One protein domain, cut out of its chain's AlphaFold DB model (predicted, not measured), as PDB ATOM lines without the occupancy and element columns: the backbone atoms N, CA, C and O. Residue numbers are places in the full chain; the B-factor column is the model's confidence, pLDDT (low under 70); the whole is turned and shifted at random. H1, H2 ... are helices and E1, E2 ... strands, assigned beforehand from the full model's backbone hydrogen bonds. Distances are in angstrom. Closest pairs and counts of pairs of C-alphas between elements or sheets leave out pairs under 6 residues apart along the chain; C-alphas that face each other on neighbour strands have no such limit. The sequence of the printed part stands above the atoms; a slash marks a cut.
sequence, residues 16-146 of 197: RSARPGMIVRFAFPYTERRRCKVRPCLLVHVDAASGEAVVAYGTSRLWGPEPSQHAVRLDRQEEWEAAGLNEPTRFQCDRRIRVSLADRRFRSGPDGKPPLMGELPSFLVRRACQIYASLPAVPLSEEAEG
ATOM      1  N   ARG A  16     -21.017 -31.909  58.154       90.50
ATOM      2  CA  ARG A  16     -19.931 -31.058  58.669       90.50
ATOM      3  C   ARG A  16     -18.737 -30.965  57.722       90.50
ATOM      4  O   ARG A  16     -17.981 -30.008  57.801       90.50
ATOM      5  N   SER A  17     -18.557 -31.958  56.852       92.75
ATOM      6  CA  SER A  17     -17.512 -31.965  55.825       92.75
ATOM      7  C   SER A  17     -18.054 -31.675  54.424       92.75
ATOM      8  O   SER A  17     -17.292 -31.778  53.457       92.75
ATOM      9  N   ALA A  18     -19.342 -31.313  54.313       96.06
ATOM     10  CA  ALA A  18     -19.992 -31.009  53.049       96.06
ATOM     11  C   ALA A  18     -19.291 -29.842  52.349       96.06
ATOM     12  O   ALA A  18     -19.107 -28.765  52.913       96.06
ATOM     13  N   ARG A  19     -18.919 -30.064  51.092       97.50
ATOM     14  CA  ARG A  19     -18.280 -29.076  50.225       97.50
ATOM     15  C   ARG A  19     -18.696 -29.304  48.772       97.50
ATOM     16  O   ARG A  19     -19.096 -30.423  48.424       97.50
ATOM     17  N   PRO A  20     -18.587 -28.279  47.912       98.38
ATOM     18  CA  PRO A  20     -18.744 -28.463  46.477       98.38
ATOM     19  C   PRO A  20     -17.817 -29.566  45.957       98.38
ATOM     20  O   PRO A  20     -16.673 -29.668  46.390       98.38
ATOM     21  N   GLY A  21     -18.307 -30.389  45.030       98.25
ATOM     22  CA  GLY A  21     -17.562 -31.526  44.485       98.25
ATOM     23  C   GLY A  21     -17.938 -32.882  45.077       98.25
ATOM     24  O   GLY A  21     -17.705 -33.900  44.430       98.25
ATOM     25  N   MET A  22     -18.551 -32.920  46.263       98.25
ATOM     26  CA  MET A  22     -18.991 -34.179  46.869       98.25
ATOM     27  C   MET A  22     -20.200 -34.761  46.136       98.25
ATOM     28  O   MET A  22     -21.144 -34.049  45.785       98.25
ATOM     29  N   ILE A  23     -20.186 -36.078  45.951       98.31
ATOM     30  CA  ILE A  23     -21.268 -36.839  45.332       98.31
ATOM     31  C   ILE A  23     -22.069 -37.527  46.430       98.31
ATOM     32  O   ILE A  23     -21.518 -38.231  47.274       98.31
ATOM     33  N   VAL A  24     -23.384 -37.353  46.404       97.69
ATOM     34  CA  VAL A  24     -24.309 -37.863  47.417       97.69
ATOM     35  C   VAL A  24     -25.410 -38.728  46.811       97.69
ATOM     36  O   VAL A  24     -25.844 -38.526  45.678       97.69
ATOM     37  N   ARG A  25     -25.930 -39.664  47.603       96.44
ATOM     38  CA  ARG A  25     -27.187 -40.368  47.345       96.44
ATOM     39  C   ARG A  25     -28.346 -39.455  47.706       96.44
ATOM     40  O   ARG A  25     -28.605 -39.199  48.882       96.44
ATOM     41  N   PHE A  26     -29.065 -38.992  46.695       95.62
ATOM     42  CA  PHE A  26     -30.147 -38.039  46.886       95.62
ATOM     43  C   PHE A  26     -31.412 -38.455  46.132       95.62
ATOM     44  O   PHE A  26     -31.373 -38.850  44.965       95.62
ATOM     45  N   ALA A  27     -32.556 -38.384  46.809       93.38
ATOM     46  CA  ALA A  27     -33.877 -38.609  46.235       93.38
ATOM     47  C   ALA A  27     -34.338 -37.349  45.484       93.38
ATOM     48  O   ALA A  27     -35.172 -36.587  45.973       93.38
ATOM     49  N   PHE A  28     -33.758 -37.132  44.303       89.44
ATOM     50  CA  PHE A  28     -34.020 -35.944  43.495       89.44
ATOM     51  C   PHE A  28     -35.493 -35.910  43.042       89.44
ATOM     52  O   PHE A  28     -35.962 -36.900  42.463       89.44
ATOM     53  N   PRO A  29     -36.235 -34.808  43.274       81.94
ATOM     54  CA  PRO A  29     -37.602 -34.670  42.782       81.94
ATOM     55  C   PRO A  29     -37.572 -34.510  41.258       81.94
ATOM     56  O   PRO A  29     -37.292 -33.442  40.742       81.94
ATOM     57  N   TYR A  30     -37.789 -35.596  40.517       69.44
ATOM     58  CA  TYR A  30     -37.880 -35.553  39.056       69.44
ATOM     59  C   TYR A  30     -39.312 -35.847  38.617       69.44
ATOM     60  O   TYR A  30     -39.927 -36.808  39.078       69.44
ATOM     61  N   THR A  31     -39.823 -35.017  37.714       59.41
ATOM     62  CA  THR A  31     -41.245 -34.895  37.366       59.41
ATOM     63  C   THR A  31     -41.808 -36.033  36.514       59.41
ATOM     64  O   THR A  31     -43.018 -36.098  36.325       59.41
ATOM     65  N   GLU A  32     -40.993 -36.967  36.013       52.62
ATOM     66  CA  GLU A  32     -41.498 -37.892  34.988       52.62
ATOM     67  C   GLU A  32     -42.254 -39.122  35.500       52.62
ATOM     68  O   GLU A  32     -43.071 -39.642  34.747       52.62
ATOM     69  N   ARG A  33     -42.072 -39.610  36.735       50.47
ATOM     70  CA  ARG A  33     -42.844 -40.761  37.259       50.47
ATOM     71  C   ARG A  33     -42.941 -40.718  38.781       50.47
ATOM     72  O   ARG A  33     -41.989 -40.333  39.444       50.47
ATOM     73  N   ARG A  34     -44.077 -41.177  39.319       50.28
ATOM     74  CA  ARG A  34     -44.567 -41.124  40.720       50.28
ATOM     75  C   ARG A  34     -43.661 -41.697  41.842       50.28
ATOM     76  O   ARG A  34     -44.162 -42.017  42.915       50.28
ATOM     77  N   ARG A  35     -42.348 -41.857  41.646       56.41
ATOM     78  CA  ARG A  35     -41.388 -42.251  42.690       56.41
ATOM     79  C   ARG A  35     -40.097 -41.441  42.576       56.41
ATOM     80  O   ARG A  35     -39.405 -41.525  41.562       56.41
ATOM     81  N   CYS A  36     -39.736 -40.731  43.647       66.19
ATOM     82  CA  CYS A  36     -38.416 -40.121  43.797       66.19
ATOM     83  C   CYS A  36     -37.350 -41.225  43.783       66.19
ATOM     84  O   CYS A  36     -37.162 -41.940  44.769       66.19
ATOM     85  N   LYS A  37     -36.677 -41.400  42.644       82.88
ATOM     86  CA  LYS A  37     -35.551 -42.327  42.508       82.88
ATOM     87  C   LYS A  37     -34.331 -41.722  43.203       82.88
ATOM     88  O   LYS A  37     -33.978 -40.578  42.924       82.88
ATOM     89  N   VAL A  38     -33.675 -42.501  44.061       90.81
ATOM     90  CA  VAL A  38     -32.371 -42.129  44.630       90.81
ATOM     91  C   VAL A  38     -31.322 -42.198  43.528       90.81
ATOM     92  O   VAL A  38     -31.242 -43.192  42.804       90.81
ATOM     93  N   ARG A  39     -30.551 -41.127  43.375       91.94
ATOM     94  CA  ARG A  39     -29.528 -40.979  42.340       91.94
ATOM     95  C   ARG A  39     -28.237 -40.450  42.957       91.94
ATOM     96  O   ARG A  39     -28.317 -39.725  43.953       91.94
ATOM     97  N   PRO A  40     -27.077 -40.745  42.353       96.50
ATOM     98  CA  PRO A  40     -25.894 -39.930  42.565       96.50
ATOM     99  C   PRO A  40     -26.229 -38.491  42.167       96.50
ATOM    100  O   PRO A  40     -26.762 -38.256  41.083       96.50
ATOM    101  N   CYS A  41     -25.965 -37.538  43.046       97.62
ATOM    102  CA  CYS A  41     -26.138 -36.114  42.796       97.62
ATOM    103  C   CYS A  41     -24.902 -35.363  43.285       97.62
ATOM    104  O   CYS A  41     -24.232 -35.813  44.210       97.62
ATOM    105  N   LEU A  42     -24.604 -34.229  42.666       98.69
ATOM    106  CA  LEU A  42     -23.403 -33.452  42.954       98.69
ATOM    107  C   LEU A  42     -23.747 -32.246  43.823       98.69
ATOM    108  O   LEU A  42     -24.646 -31.485  43.475       98.69
ATOM    109  N   LEU A  43     -23.011 -32.026  44.910       98.56
ATOM    110  CA  LEU A  43     -23.040 -30.743  45.610       98.56
ATOM    111  C   LEU A  43     -22.263 -29.724  44.771       98.56
ATOM    112  O   LEU A  43     -21.049 -29.847  44.617       98.56
ATOM    113  N   VAL A  44     -22.949 -28.738  44.197       98.31
ATOM    114  CA  VAL A  44     -22.313 -27.680  43.382       98.31
ATOM    115  C   VAL A  44     -22.066 -26.402  44.176       98.31
ATOM    116  O   VAL A  44     -21.210 -25.602  43.809       98.31
ATOM    117  N   HIS A  45     -22.775 -26.236  45.291       98.06
ATOM    118  CA  HIS A  45     -22.608 -25.141  46.234       98.06
ATOM    119  C   HIS A  45     -23.031 -25.600  47.632       98.06
ATOM    120  O   HIS A  45     -23.947 -26.413  47.762       98.06
ATOM    121  N   VAL A  46     -22.364 -25.090  48.665       97.81
ATOM    122  CA  VAL A  46     -22.692 -25.336  50.073       97.81
ATOM    123  C   VAL A  46     -22.626 -24.002  50.796       97.81
ATOM    124  O   VAL A  46     -21.618 -23.303  50.706       97.81
ATOM    125  N   ASP A  47     -23.696 -23.671  51.503       95.88
ATOM    126  CA  ASP A  47     -23.771 -22.521  52.386       95.88
ATOM    127  C   ASP A  47     -23.666 -23.013  53.833       95.88
ATOM    128  O   ASP A  47     -24.612 -23.549  54.416       95.88
ATOM    129  N   ALA A  48     -22.474 -22.858  54.405       89.75
ATOM    130  CA  ALA A  48     -22.184 -23.309  55.759       89.75
ATOM    131  C   ALA A  48     -22.935 -22.504  56.834       89.75
ATOM    132  O   ALA A  48     -23.145 -23.024  57.926       89.75
ATOM    133  N   ALA A  49     -23.339 -21.261  56.540       90.56
ATOM    134  CA  ALA A  49     -24.032 -20.410  57.503       90.56
ATOM    135  C   ALA A  49     -25.500 -20.822  57.660       90.56
ATOM    136  O   ALA A  49     -26.006 -20.880  58.779       90.56
ATOM    137  N   SER A  50     -26.170 -21.150  56.553       91.69
ATOM    138  CA  SER A  50     -27.554 -21.645  56.564       91.69
ATOM    139  C   SER A  50     -27.658 -23.164  56.743       91.69
ATOM    140  O   SER A  50     -28.728 -23.682  57.066       91.69
ATOM    141  N   GLY A  51     -26.555 -23.900  56.567       95.25
ATOM    142  CA  GLY A  51     -26.564 -25.361  56.594       95.25
ATOM    143  C   GLY A  51     -27.290 -25.951  55.387       95.25
ATOM    144  O   GLY A  51     -27.923 -27.006  55.496       95.25
ATOM    145  N   GLU A  52     -27.220 -25.273  54.245       97.19
ATOM    146  CA  GLU A  52     -27.863 -25.664  52.996       97.19
ATOM    147  C   GLU A  52     -26.844 -26.032  51.919       97.19
ATOM    148  O   GLU A  52     -25.675 -25.645  51.946       97.19
ATOM    149  N   ALA A  53     -27.296 -26.779  50.921       98.06
ATOM    150  CA  ALA A  53     -26.517 -27.080  49.738       98.06
ATOM    151  C   ALA A  53     -27.382 -27.057  48.485       98.06
ATOM    152  O   ALA A  53     -28.580 -27.339  48.520       98.06
ATOM    153  N   VAL A  54     -26.736 -26.775  47.359       98.25
ATOM    154  CA  VAL A  54     -27.329 -26.911  46.033       98.25
ATOM    155  C   VAL A  54     -26.872 -28.224  45.433       98.25
ATOM    156  O   VAL A  54     -25.677 -28.479  45.254       98.25
ATOM    157  N   VAL A  55     -27.854 -29.056  45.125       98.06
ATOM    158  CA  VAL A  55     -27.693 -30.415  44.630       98.06
ATOM    159  C   VAL A  55     -28.030 -30.427  43.144       98.06
ATOM    160  O   VAL A  55     -29.143 -30.075  42.762       98.06
ATOM    161  N   ALA A  56     -27.091 -30.851  42.304       97.38
ATOM    162  CA  ALA A  56     -27.270 -31.018  40.867       97.38
ATOM    163  C   ALA A  56     -27.599 -32.474  40.504       97.38
ATOM    164  O   ALA A  56     -27.030 -33.427  41.047       97.38
ATOM    165  N   TYR A  57     -28.510 -32.638  39.548       95.00
ATOM    166  CA  TYR A  57     -29.031 -33.924  39.092       95.00
ATOM    167  C   TYR A  57     -27.967 -34.777  38.385       95.00
ATOM    168  O   TYR A  57     -27.371 -34.333  37.403       95.00
ATOM    169  N   GLY A  58     -27.777 -36.024  38.830       95.38
ATOM    170  CA  GLY A  58     -26.947 -37.018  38.143       95.38
ATOM    171  C   GLY A  58     -27.747 -38.015  37.296       95.38
ATOM    172  O   GLY A  58     -28.829 -38.487  37.670       95.38
ATOM    173  N   THR A  59     -27.195 -38.369  36.138       93.69
ATOM    174  CA  THR A  59     -27.758 -39.359  35.212       93.69
ATOM    175  C   THR A  59     -26.663 -40.120  34.474       93.69
ATOM    176  O   THR A  59     -25.662 -39.529  34.079       93.69
ATOM    177  N   SER A  60     -26.875 -41.410  34.216       94.31
ATOM    178  CA  SER A  60     -26.007 -42.193  33.329       94.31
ATOM    179  C   SER A  60     -26.277 -41.944  31.843       94.31
ATOM    180  O   SER A  60     -25.521 -42.366  30.970       94.31
ATOM    181  N   ARG A  61     -27.320 -41.167  31.513       93.19
ATOM    182  CA  ARG A  61     -27.521 -40.649  30.157       93.19
ATOM    183  C   ARG A  61     -26.513 -39.530  29.871       93.19
ATOM    184  O   ARG A  61     -26.797 -38.349  30.080       93.19
ATOM    185  N   LEU A  62     -25.351 -39.911  29.345       93.75
ATOM    186  CA  LEU A  62     -24.245 -38.996  29.028       93.75
ATOM    187  C   LEU A  62     -24.593 -37.937  27.970       93.75
ATOM    188  O   LEU A  62     -24.004 -36.855  27.959       93.75
ATOM    189  N   TRP A  63     -25.557 -38.241  27.098       90.56
ATOM    190  CA  TRP A  63     -25.966 -37.395  25.979       90.56
ATOM    191  C   TRP A  63     -27.475 -37.160  25.998       90.56
ATOM    192  O   TRP A  63     -28.271 -38.104  26.031       90.56
ATOM    193  N   GLY A  64     -27.885 -35.900  25.950       85.75
ATOM    194  CA  GLY A  64     -29.287 -35.499  25.986       85.75
ATOM    195  C   GLY A  64     -29.507 -34.160  25.288       85.75
ATOM    196  O   GLY A  64     -28.545 -33.552  24.824       85.75
ATOM    197  N   PRO A  65     -30.770 -33.718  25.183       86.56
ATOM    198  CA  PRO A  65     -31.109 -32.429  24.589       86.56
ATOM    199  C   PRO A  65     -30.699 -31.240  25.471       86.56
ATOM    200  O   PRO A  65     -30.704 -30.108  24.997       86.56
ATOM    201  N   GLU A  66     -30.385 -31.465  26.750       88.38
ATOM    202  CA  GLU A  66     -29.978 -30.395  27.658       88.38
ATOM    203  C   GLU A  66     -28.562 -29.906  27.324       88.38
ATOM    204  O   GLU A  66     -27.717 -30.726  26.944       88.38
ATOM    205  N   PRO A  67     -28.258 -28.614  27.529       88.19
ATOM    206  CA  PRO A  67     -26.987 -28.038  27.115       88.19
ATOM    207  C   PRO A  67     -25.791 -28.707  27.801       88.19
ATOM    208  O   PRO A  67     -25.744 -28.840  29.029       88.19
ATOM    209  N   SER A  68     -24.807 -29.127  27.004       90.69
ATOM    210  CA  SER A  68     -23.610 -29.817  27.497       90.69
ATOM    211  C   SER A  68     -22.698 -28.896  28.302       90.69
ATOM    212  O   SER A  68     -22.036 -29.359  29.226       90.69
ATOM    213  N   GLN A  69     -22.698 -27.589  28.018       94.62
ATOM    214  CA  GLN A  69     -21.895 -26.619  28.760       94.62
ATOM    215  C   GLN A  69     -22.364 -26.432  30.209       94.62
ATOM    216  O   GLN A  69     -21.574 -25.977  31.031       94.62
ATOM    217  N   HIS A  70     -23.606 -26.819  30.531       96.31
ATOM    218  CA  HIS A  70     -24.143 -26.820  31.896       96.31
ATOM    219  C   HIS A  70     -23.898 -28.150  32.630       96.31
ATOM    220  O   HIS A  70     -24.449 -28.375  33.710       96.31
ATOM    221  N   ALA A  71     -23.107 -29.051  32.047       97.00
ATOM    222  CA  ALA A  71     -22.869 -30.381  32.578       97.00
ATOM    223  C   ALA A  71     -21.402 -30.601  32.960       97.00
ATOM    224  O   ALA A  71     -20.484 -30.140  32.280       97.00
ATOM    225  N   VAL A  72     -21.196 -31.403  34.002       97.50
ATOM    226  CA  VAL A  72     -19.932 -32.098  34.263       97.50
ATOM    227  C   VAL A  72     -20.127 -33.562  33.911       97.50
ATOM    228  O   VAL A  72     -21.159 -34.149  34.235       97.50
ATOM    229  N   ARG A  73     -19.157 -34.156  33.223       97.06
ATOM    230  CA  ARG A  73     -19.220 -35.546  32.781       97.06
ATOM    231  C   ARG A  73     -18.002 -36.310  33.251       97.06
ATOM    232  O   ARG A  73     -16.904 -35.774  33.199       97.06
ATOM    233  N   LEU A  74     -18.249 -37.542  33.672       97.19
ATOM    234  CA  LEU A  74     -17.245 -38.543  33.981       97.19
ATOM    235  C   LEU A  74     -17.541 -39.723  33.062       97.19
ATOM    236  O   LEU A  74     -18.414 -40.544  33.358       97.19
ATOM    237  N   ASP A  75     -16.919 -39.734  31.889       95.94
ATOM    238  CA  ASP A  75     -17.105 -40.785  30.882       95.94
ATOM    239  C   ASP A  75     -15.926 -41.753  30.796       95.94
ATOM    240  O   ASP A  75     -16.091 -42.870  30.303       95.94
ATOM    241  N   ARG A  76     -14.774 -41.383  31.362       96.00
ATOM    242  CA  ARG A  76     -13.636 -42.280  31.550       96.00
ATOM    243  C   ARG A  76     -13.799 -43.101  32.824       96.00
ATOM    244  O   ARG A  76     -14.153 -42.561  33.870       96.00
ATOM    245  N   GLN A  77     -13.479 -44.392  32.740       96.00
ATOM    246  CA  GLN A  77     -13.550 -45.328  33.867       96.00
ATOM    247  C   GLN A  77     -12.785 -44.851  35.095       96.00
ATOM    248  O   GLN A  77     -13.361 -44.742  36.172       96.00
ATOM    249  N   GLU A  78     -11.533 -44.449  34.894       95.38
ATOM    250  CA  GLU A  78     -10.673 -43.906  35.947       95.38
ATOM    251  C   GLU A  78     -11.322 -42.728  36.698       95.38
ATOM    252  O   GLU A  78     -11.156 -42.597  37.906       95.38
ATOM    253  N   GLU A  79     -12.086 -41.875  36.005       94.69
ATOM    254  CA  GLU A  79     -12.711 -40.696  36.608       94.69
ATOM    255  C   GLU A  79     -13.923 -41.071  37.458       94.69
ATOM    256  O   GLU A  79     -14.038 -40.609  38.594       94.69
ATOM    257  N   TRP A  80     -14.844 -41.882  36.921       96.75
ATOM    258  CA  TRP A  80     -16.063 -42.222  37.654       96.75
ATOM    259  C   TRP A  80     -15.787 -43.205  38.799       96.75
ATOM    260  O   TRP A  80     -16.394 -43.055  39.859       96.75
ATOM    261  N   GLU A  81     -14.825 -44.123  38.662       95.88
ATOM    262  CA  GLU A  81     -14.394 -44.996  39.765       95.88
ATOM    263  C   GLU A  81     -13.737 -44.194  40.889       95.88
ATOM    264  O   GLU A  81     -14.125 -44.336  42.050       95.88
ATOM    265  N   ALA A  82     -12.805 -43.288  40.557       94.38
ATOM    266  CA  ALA A  82     -12.167 -42.414  41.546       94.38
ATOM    267  C   ALA A  82     -13.183 -41.519  42.275       94.38
ATOM    268  O   ALA A  82     -12.993 -41.181  43.443       94.38
ATOM    269  N   ALA A  83     -14.287 -41.175  41.608       96.19
ATOM    270  CA  ALA A  83     -15.381 -40.403  42.183       96.19
ATOM    271  C   ALA A  83     -16.386 -41.241  43.004       96.19
ATOM    272  O   ALA A  83     -17.383 -40.702  43.492       96.19
ATOM    273  N   GLY A  84     -16.153 -42.547  43.180       95.38
ATOM    274  CA  GLY A  84     -17.023 -43.442  43.953       95.38
ATOM    275  C   GLY A  84     -18.327 -43.818  43.238       95.38
ATOM    276  O   GLY A  84     -19.310 -44.197  43.884       95.38
ATOM    277  N   LEU A  85     -18.363 -43.684  41.913       96.38
ATOM    278  CA  LEU A  85     -19.465 -44.120  41.058       96.38
ATOM    279  C   LEU A  85     -19.184 -45.526  40.510       96.38
ATOM    280  O   LEU A  85     -18.073 -46.038  40.593       96.38
ATOM    281  N   ASN A  86     -20.211 -46.156  39.948       95.44
ATOM    282  CA  ASN A  86     -20.152 -47.501  39.365       95.44
ATOM    283  C   ASN A  86     -20.435 -47.526  37.854       95.44
ATOM    284  O   ASN A  86     -20.435 -48.593  37.247       95.44
ATOM    285  N   GLU A  87     -20.752 -46.375  37.265       96.56
ATOM    286  CA  GLU A  87     -21.011 -46.213  35.840       96.56
ATOM    287  C   GLU A  87     -20.714 -44.762  35.413       96.56
ATOM    288  O   GLU A  87     -20.767 -43.845  36.251       96.56
ATOM    289  N   PRO A  88     -20.453 -44.521  34.113       97.81
ATOM    290  CA  PRO A  88     -20.339 -43.176  33.572       97.81
ATOM    291  C   PRO A  88     -21.523 -42.294  33.966       97.81
ATOM    292  O   PRO A  88     -22.684 -42.672  33.799       97.81
ATOM    293  N   THR A  89     -21.240 -41.093  34.465       97.81
ATOM    294  CA  THR A  89     -22.272 -40.200  35.002       97.81
ATOM    295  C   THR A  89     -22.088 -38.773  34.505       97.81
ATOM    296  O   THR A  89     -20.989 -38.222  34.461       97.81
ATOM    297  N   ARG A  90     -23.210 -38.151  34.152       97.56
ATOM    298  CA  ARG A  90     -23.348 -36.732  33.836       97.56
ATOM    299  C   ARG A  90     -24.090 -36.041  34.976       97.56
ATOM    300  O   ARG A  90     -25.214 -36.427  35.294       97.56
ATOM    301  N   PHE A  91     -23.500 -34.988  35.530       97.81
ATOM    302  CA  PHE A  91     -24.142 -34.079  36.477       97.81
ATOM    303  C   PHE A  91     -24.589 -32.814  35.754       97.81
ATOM    304  O   PHE A  91     -23.765 -32.060  35.237       97.81
ATOM    305  N   GLN A  92     -25.897 -32.592  35.696       96.50
ATOM    306  CA  GLN A  92     -26.507 -31.477  34.985       96.50
ATOM    307  C   GLN A  92     -26.794 -30.334  35.966       96.50
ATOM    308  O   GLN A  92     -27.748 -30.404  36.734       96.50
ATOM    309  N   CYS A  93     -25.976 -29.282  35.950       97.00
ATOM    310  CA  CYS A  93     -26.025 -28.213  36.954       97.00
ATOM    311  C   CYS A  93     -27.223 -27.275  36.778       97.00
ATOM    312  O   CYS A  93     -27.686 -26.691  37.751       97.00
ATOM    313  N   ASP A  94     -27.759 -27.133  35.562       94.81
ATOM    314  CA  ASP A  94     -28.994 -26.366  35.339       94.81
ATOM    315  C   ASP A  94     -30.253 -27.126  35.795       94.81
ATOM    316  O   ASP A  94     -31.328 -26.538  35.836       94.81
ATOM    317  N   ARG A  95     -30.109 -28.394  36.212       94.00
ATOM    318  CA  ARG A  95     -31.120 -29.190  36.917       94.00
ATOM    319  C   ARG A  95     -30.721 -29.345  38.377       94.00
ATOM    320  O   ARG A  95     -29.989 -30.272  38.732       94.00
ATOM    321  N   ARG A  96     -31.179 -28.430  39.222       95.88
ATOM    322  CA  ARG A  96     -30.664 -28.283  40.586       95.88
ATOM    323  C   ARG A  96     -31.749 -27.981  41.597       95.88
ATOM    324  O   ARG A  96     -32.810 -27.493  41.232       95.88
ATOM    325  N   ILE A  97     -31.453 -28.250  42.859       96.31
ATOM    326  CA  ILE A  97     -32.328 -27.911  43.976       96.31
ATOM    327  C   ILE A  97     -31.515 -27.503  45.200       96.31
ATOM    328  O   ILE A  97     -30.497 -28.130  45.500       96.31
ATOM    329  N   ARG A  98     -31.965 -26.467  45.904       97.62
ATOM    330  CA  ARG A  98     -31.416 -26.043  47.193       97.62
ATOM    331  C   ARG A  98     -32.140 -26.740  48.334       97.62
ATOM    332  O   ARG A  98     -33.365 -26.792  48.354       97.62
ATOM    333  N   VAL A  99     -31.389 -27.308  49.268       97.06
ATOM    334  CA  VAL A  99     -31.942 -28.077  50.389       97.06
ATOM    335  C   VAL A  99     -31.104 -27.903  51.644       97.06
ATOM    336  O   VAL A  99     -29.892 -27.720  51.558       97.06
ATOM    337  N   SER A 100     -31.723 -28.068  52.813       96.88
ATOM    338  CA  SER A 100     -30.978 -28.254  54.060       96.88
ATOM    339  C   SER A 100     -30.100 -29.505  53.972       96.88
ATOM    340  O   SER A 100     -30.546 -30.551  53.505       96.88
ATOM    341  N   LEU A 101     -28.878 -29.455  54.497       96.44
ATOM    342  CA  LEU A 101     -28.002 -30.622  54.644       96.44
ATOM    343  C   LEU A 101     -28.582 -31.700  55.589       96.44
ATOM    344  O   LEU A 101     -28.094 -32.827  55.608       96.44
ATOM    345  N   ALA A 102     -29.636 -31.388  56.350       95.12
ATOM    346  CA  ALA A 102     -30.404 -32.349  57.144       95.12
ATOM    347  C   ALA A 102     -31.639 -32.918  56.402       95.12
ATOM    348  O   ALA A 102     -32.427 -33.662  56.991       95.12
ATOM    349  N   ASP A 103     -31.839 -32.579  55.123       94.81
ATOM    350  CA  ASP A 103     -33.005 -33.005  54.345       94.81
ATOM    351  C   ASP A 103     -33.078 -34.539  54.220       94.81
ATOM    352  O   ASP A 103     -32.117 -35.223  53.861       94.81
ATOM    353  N   ARG A 104     -34.267 -35.099  54.464       93.31
ATOM    354  CA  ARG A 104     -34.530 -36.549  54.407       93.31
ATOM    355  C   ARG A 104     -34.322 -37.157  53.016       93.31
ATOM    356  O   ARG A 104     -34.313 -38.383  52.882       93.31
ATOM    357  N   ARG A 105     -34.211 -36.337  51.971       94.06
ATOM    358  CA  ARG A 105     -33.873 -36.754  50.608       94.06
ATOM    359  C   ARG A 105     -32.418 -37.186  50.479       94.06
ATOM    360  O   ARG A 105     -32.150 -37.976  49.577       94.06
ATOM    361  N   PHE A 106     -31.516 -36.773  51.370       95.56
ATOM    362  CA  PHE A 106     -30.217 -37.429  51.511       95.56
ATOM    363  C   PHE A 106     -30.437 -38.826  52.093       95.56
ATOM    364  O   PHE A 106     -30.882 -38.987  53.229       95.56
ATOM    365  N   ARG A 107     -30.186 -39.859  51.287       94.62
ATOM    366  CA  ARG A 107     -30.454 -41.247  51.673       94.62
ATOM    367  C   ARG A 107     -29.164 -41.945  52.054       94.62
ATOM    368  O   ARG A 107     -28.197 -41.902  51.301       94.62
ATOM    369  N   SER A 108     -29.182 -42.640  53.184       93.12
ATOM    370  CA  SER A 108     -28.101 -43.550  53.546       93.12
ATOM    371  C   SER A 108     -27.897 -44.610  52.460       93.12
ATOM    372  O   SER A 108     -28.841 -45.022  51.777       93.12
ATOM    373  N   GLY A 109     -26.648 -45.024  52.278       86.94
ATOM    374  CA  GLY A 109     -26.302 -46.165  51.442       86.94
ATOM    375  C   GLY A 109     -26.647 -47.502  52.109       86.94
ATOM    376  O   GLY A 109     -27.224 -47.529  53.200       86.94
ATOM    377  N   PRO A 110     -26.262 -48.620  51.468       83.44
ATOM    378  CA  PRO A 110     -26.273 -49.935  52.102       83.44
ATOM    379  C   PRO A 110     -25.550 -49.905  53.455       83.44
ATOM    380  O   PRO A 110     -24.621 -49.114  53.645       83.44
ATOM    381  N   ASP A 111     -26.000 -50.740  54.389       86.06
ATOM    382  CA  ASP A 111     -25.414 -50.896  55.729       86.06
ATOM    383  C   ASP A 111     -25.417 -49.613  56.580       86.06
ATOM    384  O   ASP A 111     -24.599 -49.438  57.479       86.06
ATOM    385  N   GLY A 112     -26.316 -48.670  56.277       86.06
ATOM    386  CA  GLY A 112     -26.424 -47.409  57.015       86.06
ATOM    387  C   GLY A 112     -25.297 -46.415  56.725       86.06
ATOM    388  O   GLY A 112     -25.186 -45.408  57.426       86.06
ATOM    389  N   LYS A 113     -24.484 -46.654  55.683       89.06
ATOM    390  CA  LYS A 113     -23.427 -45.724  55.259       89.06
ATOM    391  C   LYS A 113     -24.000 -44.322  55.017       89.06
ATOM    392  O   LYS A 113     -25.127 -44.206  54.522       89.06
ATOM    393  N   PRO A 114     -23.238 -43.253  55.314       92.44
ATOM    394  CA  PRO A 114     -23.688 -41.890  55.064       92.44
ATOM    395  C   PRO A 114     -24.061 -41.690  53.582       92.44
ATOM    396  O   PRO A 114     -23.637 -42.461  52.716       92.44
ATOM    397  N   PRO A 115     -24.846 -40.649  53.259       95.56
ATOM    398  CA  PRO A 115     -25.267 -40.386  51.885       95.56
ATOM    399  C   PRO A 115     -24.092 -40.105  50.938       95.56
ATOM    400  O   PRO A 115     -24.256 -40.236  49.729       95.56
ATOM    401  N   LEU A 116     -22.916 -39.756  51.461       95.94
ATOM    402  CA  LEU A 116     -21.695 -39.542  50.689       95.94
ATOM    403  C   LEU A 116     -21.279 -40.802  49.905       95.94
ATOM    404  O   LEU A 116     -21.157 -41.893  50.461       95.94
ATOM    405  N   MET A 117     -21.061 -40.639  48.602       95.44
ATOM    406  CA  MET A 117     -20.584 -41.678  47.682       95.44
ATOM    407  C   MET A 117     -19.098 -41.520  47.364       95.44
ATOM    408  O   MET A 117     -18.379 -42.511  47.331       95.44
ATOM    409  N   GLY A 118     -18.658 -40.282  47.158       96.31
ATOM    410  CA  GLY A 118     -17.296 -39.946  46.766       96.31
ATOM    411  C   GLY A 118     -17.186 -38.462  46.435       96.31
ATOM    412  O   GLY A 118     -18.016 -37.658  46.871       96.31
ATOM    413  N   GLU A 119     -16.168 -38.085  45.674       97.56
ATOM    414  CA  GLU A 119     -15.874 -36.693  45.341       97.56
ATOM    415  C   GLU A 119     -15.301 -36.587  43.931       97.56
ATOM    416  O   GLU A 119     -14.573 -37.461  43.471       97.56
ATOM    417  N   LEU A 120     -15.623 -35.501  43.236       97.75
ATOM    418  CA  LEU A 120     -15.014 -35.210  41.949       97.75
ATOM    419  C   LEU A 120     -13.503 -34.942  42.077       97.75
ATOM    420  O   LEU A 120     -13.068 -34.272  43.015       97.75
ATOM    421  N   PRO A 121     -12.703 -35.317  41.063       93.94
ATOM    422  CA  PRO A 121     -11.357 -34.784  40.891       93.94
ATOM    423  C   PRO A 121     -11.345 -33.248  40.929       93.94
ATOM    424  O   PRO A 121     -12.232 -32.596  40.369       93.94
ATOM    425  N   SER A 122     -10.317 -32.634  41.524       93.25
ATOM    426  CA  SER A 122     -10.303 -31.186  41.808       93.25
ATOM    427  C   SER A 122     -10.505 -30.294  40.574       93.25
ATOM    428  O   SER A 122     -11.070 -29.203  40.680       93.25
ATOM    429  N   PHE A 123     -10.069 -30.732  39.388       92.62
ATOM    430  CA  PHE A 123     -10.301 -29.990  38.145       92.62
ATOM    431  C   PHE A 123     -11.786 -29.975  37.739       92.62
ATOM    432  O   PHE A 123     -12.279 -28.945  37.275       92.62
ATOM    433  N   LEU A 124     -12.519 -31.065  37.988       96.12
ATOM    434  CA  LEU A 124     -13.964 -31.139  37.774       96.12
ATOM    435  C   LEU A 124     -14.744 -30.391  38.860       96.12
ATOM    436  O   LEU A 124     -15.768 -29.797  38.539       96.12
ATOM    437  N   VAL A 125     -14.242 -30.328  40.101       97.88
ATOM    438  CA  VAL A 125     -14.821 -29.464  41.151       97.88
ATOM    439  C   VAL A 125     -14.810 -28.004  40.706       97.88
ATOM    440  O   VAL A 125     -15.849 -27.341  40.724       97.88
ATOM    441  N   ARG A 126     -13.655 -27.508  40.233       97.06
ATOM    442  CA  ARG A 126     -13.534 -26.140  39.699       97.06
ATOM    443  C   ARG A 126     -14.501 -25.906  38.544       97.06
ATOM    444  O   ARG A 126     -15.191 -24.890  38.524       97.06
ATOM    445  N   ARG A 127     -14.592 -26.864  37.615       97.31
ATOM    446  CA  ARG A 127     -15.519 -26.780  36.483       97.31
ATOM    447  C   ARG A 127     -16.980 -26.734  36.935       97.31
ATOM    448  O   ARG A 127     -17.726 -25.903  36.428       97.31
ATOM    449  N   ALA A 128     -17.383 -27.572  37.887       98.00
ATOM    450  CA  ALA A 128     -18.739 -27.584  38.437       98.00
ATOM    451  C   ALA A 128     -19.103 -26.236  39.074       98.00
ATOM    452  O   ALA A 128     -20.162 -25.684  38.782       98.00
ATOM    453  N   CYS A 129     -18.197 -25.675  39.881       97.94
ATOM    454  CA  CYS A 129     -18.393 -24.373  40.518       97.94
ATOM    455  C   CYS A 129     -18.519 -23.247  39.481       97.94
ATOM    456  O   CYS A 129     -19.398 -22.400  39.602       97.94
ATOM    457  N   GLN A 130     -17.687 -23.258  38.434       98.00
ATOM    458  CA  GLN A 130     -17.765 -22.288  37.335       98.00
ATOM    459  C   GLN A 130     -19.087 -22.385  36.572       98.00
ATOM    460  O   GLN A 130     -19.694 -21.363  36.266       98.00
ATOM    461  N   ILE A 131     -19.545 -23.605  36.275       98.19
ATOM    462  CA  ILE A 131     -20.838 -23.817  35.624       98.19
ATOM    463  C   ILE A 131     -21.955 -23.253  36.503       98.19
ATOM    464  O   ILE A 131     -22.772 -22.480  36.008       98.19
ATOM    465  N   TYR A 132     -21.971 -23.598  37.793       97.94
ATOM    466  CA  TYR A 132     -22.978 -23.100  38.728       97.94
ATOM    467  C   TYR A 132     -22.983 -21.570  38.812       97.94
ATOM    468  O   TYR A 132     -24.039 -20.962  38.690       97.94
ATOM    469  N   ALA A 133     -21.811 -20.941  38.910       97.38
ATOM    470  CA  ALA A 133     -21.687 -19.486  38.937       97.38
ATOM    471  C   ALA A 133     -22.117 -18.801  37.623       97.38
ATOM    472  O   ALA A 133     -22.479 -17.630  37.637       97.38
ATOM    473  N   SER A 134     -22.071 -19.510  36.490       97.19
ATOM    474  CA  SER A 134     -22.474 -18.981  35.176       97.19
ATOM    475  C   SER A 134     -23.967 -19.124  34.864       97.19
ATOM    476  O   SER A 134     -24.444 -18.561  33.878       97.19
ATOM    477  N   LEU A 135     -24.704 -19.904  35.658       96.06
ATOM    478  CA  LEU A 135     -26.140 -20.093  35.476       96.06
ATOM    479  C   LEU A 135     -26.909 -18.805  35.818       96.06
ATOM    480  O   LEU A 135     -26.463 -18.028  36.661       96.06
ATOM    481  N   PRO A 136     -28.098 -18.593  35.221       94.25
ATOM    482  CA  PRO A 136     -28.976 -17.505  35.626       94.25
ATOM    483  C   PRO A 136     -29.268 -17.559  37.129       94.25
ATOM    484  O   PRO A 136     -29.666 -18.606  37.658       94.25
ATOM    485  N   ALA A 137     -29.075 -16.420  37.795       92.94
ATOM    486  CA  ALA A 137     -29.441 -16.252  39.190       92.94
ATOM    487  C   ALA A 137     -30.961 -16.384  39.342       92.94
ATOM    488  O   ALA A 137     -31.725 -15.824  38.557       92.94
ATOM    489  N   VAL A 138     -31.378 -17.126  40.363       94.69
ATOM    490  CA  VAL A 138     -32.780 -17.301  40.757       94.69
ATOM    491  C   VAL A 138     -32.886 -17.053  42.263       94.69
ATOM    492  O   VAL A 138     -31.896 -17.255  42.975       94.69
ATOM    493  N   PRO A 139     -34.046 -16.620  42.780       96.62
ATOM    494  CA  PRO A 139     -34.282 -16.549  44.216       96.62
ATOM    495  C   PRO A 139     -34.030 -17.899  44.903       96.62
ATOM    496  O   PRO A 139     -34.336 -18.955  44.351       96.62
ATOM    497  N   LEU A 140     -33.523 -17.874  46.140       95.06
ATOM    498  CA  LEU A 140     -33.228 -19.097  46.902       95.06
ATOM    499  C   LEU A 140     -34.469 -19.981  47.095       95.06
ATOM    500  O   LEU A 140     -34.360 -21.202  47.043       95.06
ATOM    501  N   SER A 141     -35.643 -19.367  47.270       94.31
ATOM    502  CA  SER A 141     -36.923 -20.074  47.376       94.31
ATOM    503  C   SER A 141     -37.278 -20.822  46.090       94.31
ATOM    504  O   SER A 141     -37.703 -21.970  46.156       94.31
ATOM    505  N   GLU A 142     -37.035 -20.215  44.926       94.00
ATOM    506  CA  GLU A 142     -37.242 -20.860  43.624       94.00
ATOM    507  C   GLU A 142     -36.243 -22.012  43.423       94.00
ATOM    508  O   GLU A 142     -36.605 -23.108  42.996       94.00
ATOM    509  N   GLU A 143     -34.979 -21.814  43.811       94.62
ATOM    510  CA  GLU A 143     -33.982 -22.888  43.788       94.62
ATOM    511  C   GLU A 143     -34.365 -24.040  44.732       94.62
ATOM    512  O   GLU A 143     -34.068 -25.195  44.426       94.62
ATOM    513  N   ALA A 144     -35.041 -23.757  45.848       93.88
ATOM    514  CA  ALA A 144     -35.506 -24.760  46.807       93.88
ATOM    515  C   ALA A 144     -36.719 -25.570  46.318       93.88
ATOM    516  O   ALA A 144     -36.863 -26.742  46.680       93.88
ATOM    517  N   GLU A 145     -37.556 -24.991  45.454       91.06
ATOM    518  CA  GLU A 145     -38.629 -25.707  44.748       91.06
ATOM    519  C   GLU A 145     -38.076 -26.660  43.674       91.06
ATOM    520  O   GLU A 145     -38.662 -27.711  43.401       91.06
ATOM    521  N   GLY A 146     -36.896 -26.341  43.141       91.00
ATOM    522  CA  GLY A 146     -36.171 -27.146  42.169       91.00
ATOM    523  C   GLY A 146     -36.255 -26.565  40.762       91.00
ATOM    524  O   GLY A 146     -37.325 -26.397  40.182       91.00
TER     525      GLY A 146
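AT A GLANCE: This is residues 16 to 146 of the 197 residues of an uncharacterized protein of Tranquillimonas alkanivorans (UniProt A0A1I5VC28). A six-stranded sheet curls like part of a barrel, left open between its edge strands E4 and E6, with the small helix H1 beside the opening. The longer H2 crosses over E2 and E5, and short H3 packs on E5. The printed part has 131 residues, with three named helices and six named strands in the order E1 E2 E3 E4 H1 E5 E6 H2 H3; the antiparallel sheet runs E4 E5 E3 E2 E1 E6. The class is mixed, helices and strands; the whole is compact, with a radius of gyration of the C-alphas of 13.6 A, and spans 37 by 36 by 32 A.

IN THESE COORDINATES: E1, residues 22 to 27, begins at C-alpha 22 (-18.991, -34.179, 46.869). E2, residues 38 to 47, 22.8 A long, bends by 70 degrees at residue 44. E3 is residues 52 to 59, 22.4 A; E4, 71 to 74; H1, 77 to 82. E5, residues 89 to 100, 24.1 A, bends by 83 degrees at residue 94. E6 is residues 116 to 119; H2, 122 to 134, 18.5 A. H3, residues 140 to 145, ends at C-alpha 145 (-38.629, -25.707, 44.748).

HOW THE PARTS SIT: E1, E2 and E3 form a meander, each strand the antiparallel neighbour of the one before. N 41 and O 24 are 2.8 A apart between E2 and E1, N 54 and O 45 2.8 A between E3 and E2. E5 pairs with E3, N 55 to O 97 at 2.8 A. H2 runs across the strands, 64 degrees to E5 on the local plane; its closest C-alphas to E2 are Cys 129 and Val 44, 5.9 A. In H1, H2 and H3 every O i to N i+4 pair is within hydrogen-bond range.

THE WHOLE: The printed part has no cut. The links E3 to E4 and E5 to E6 are long. Residues 30 to 36 have pLDDT under 70.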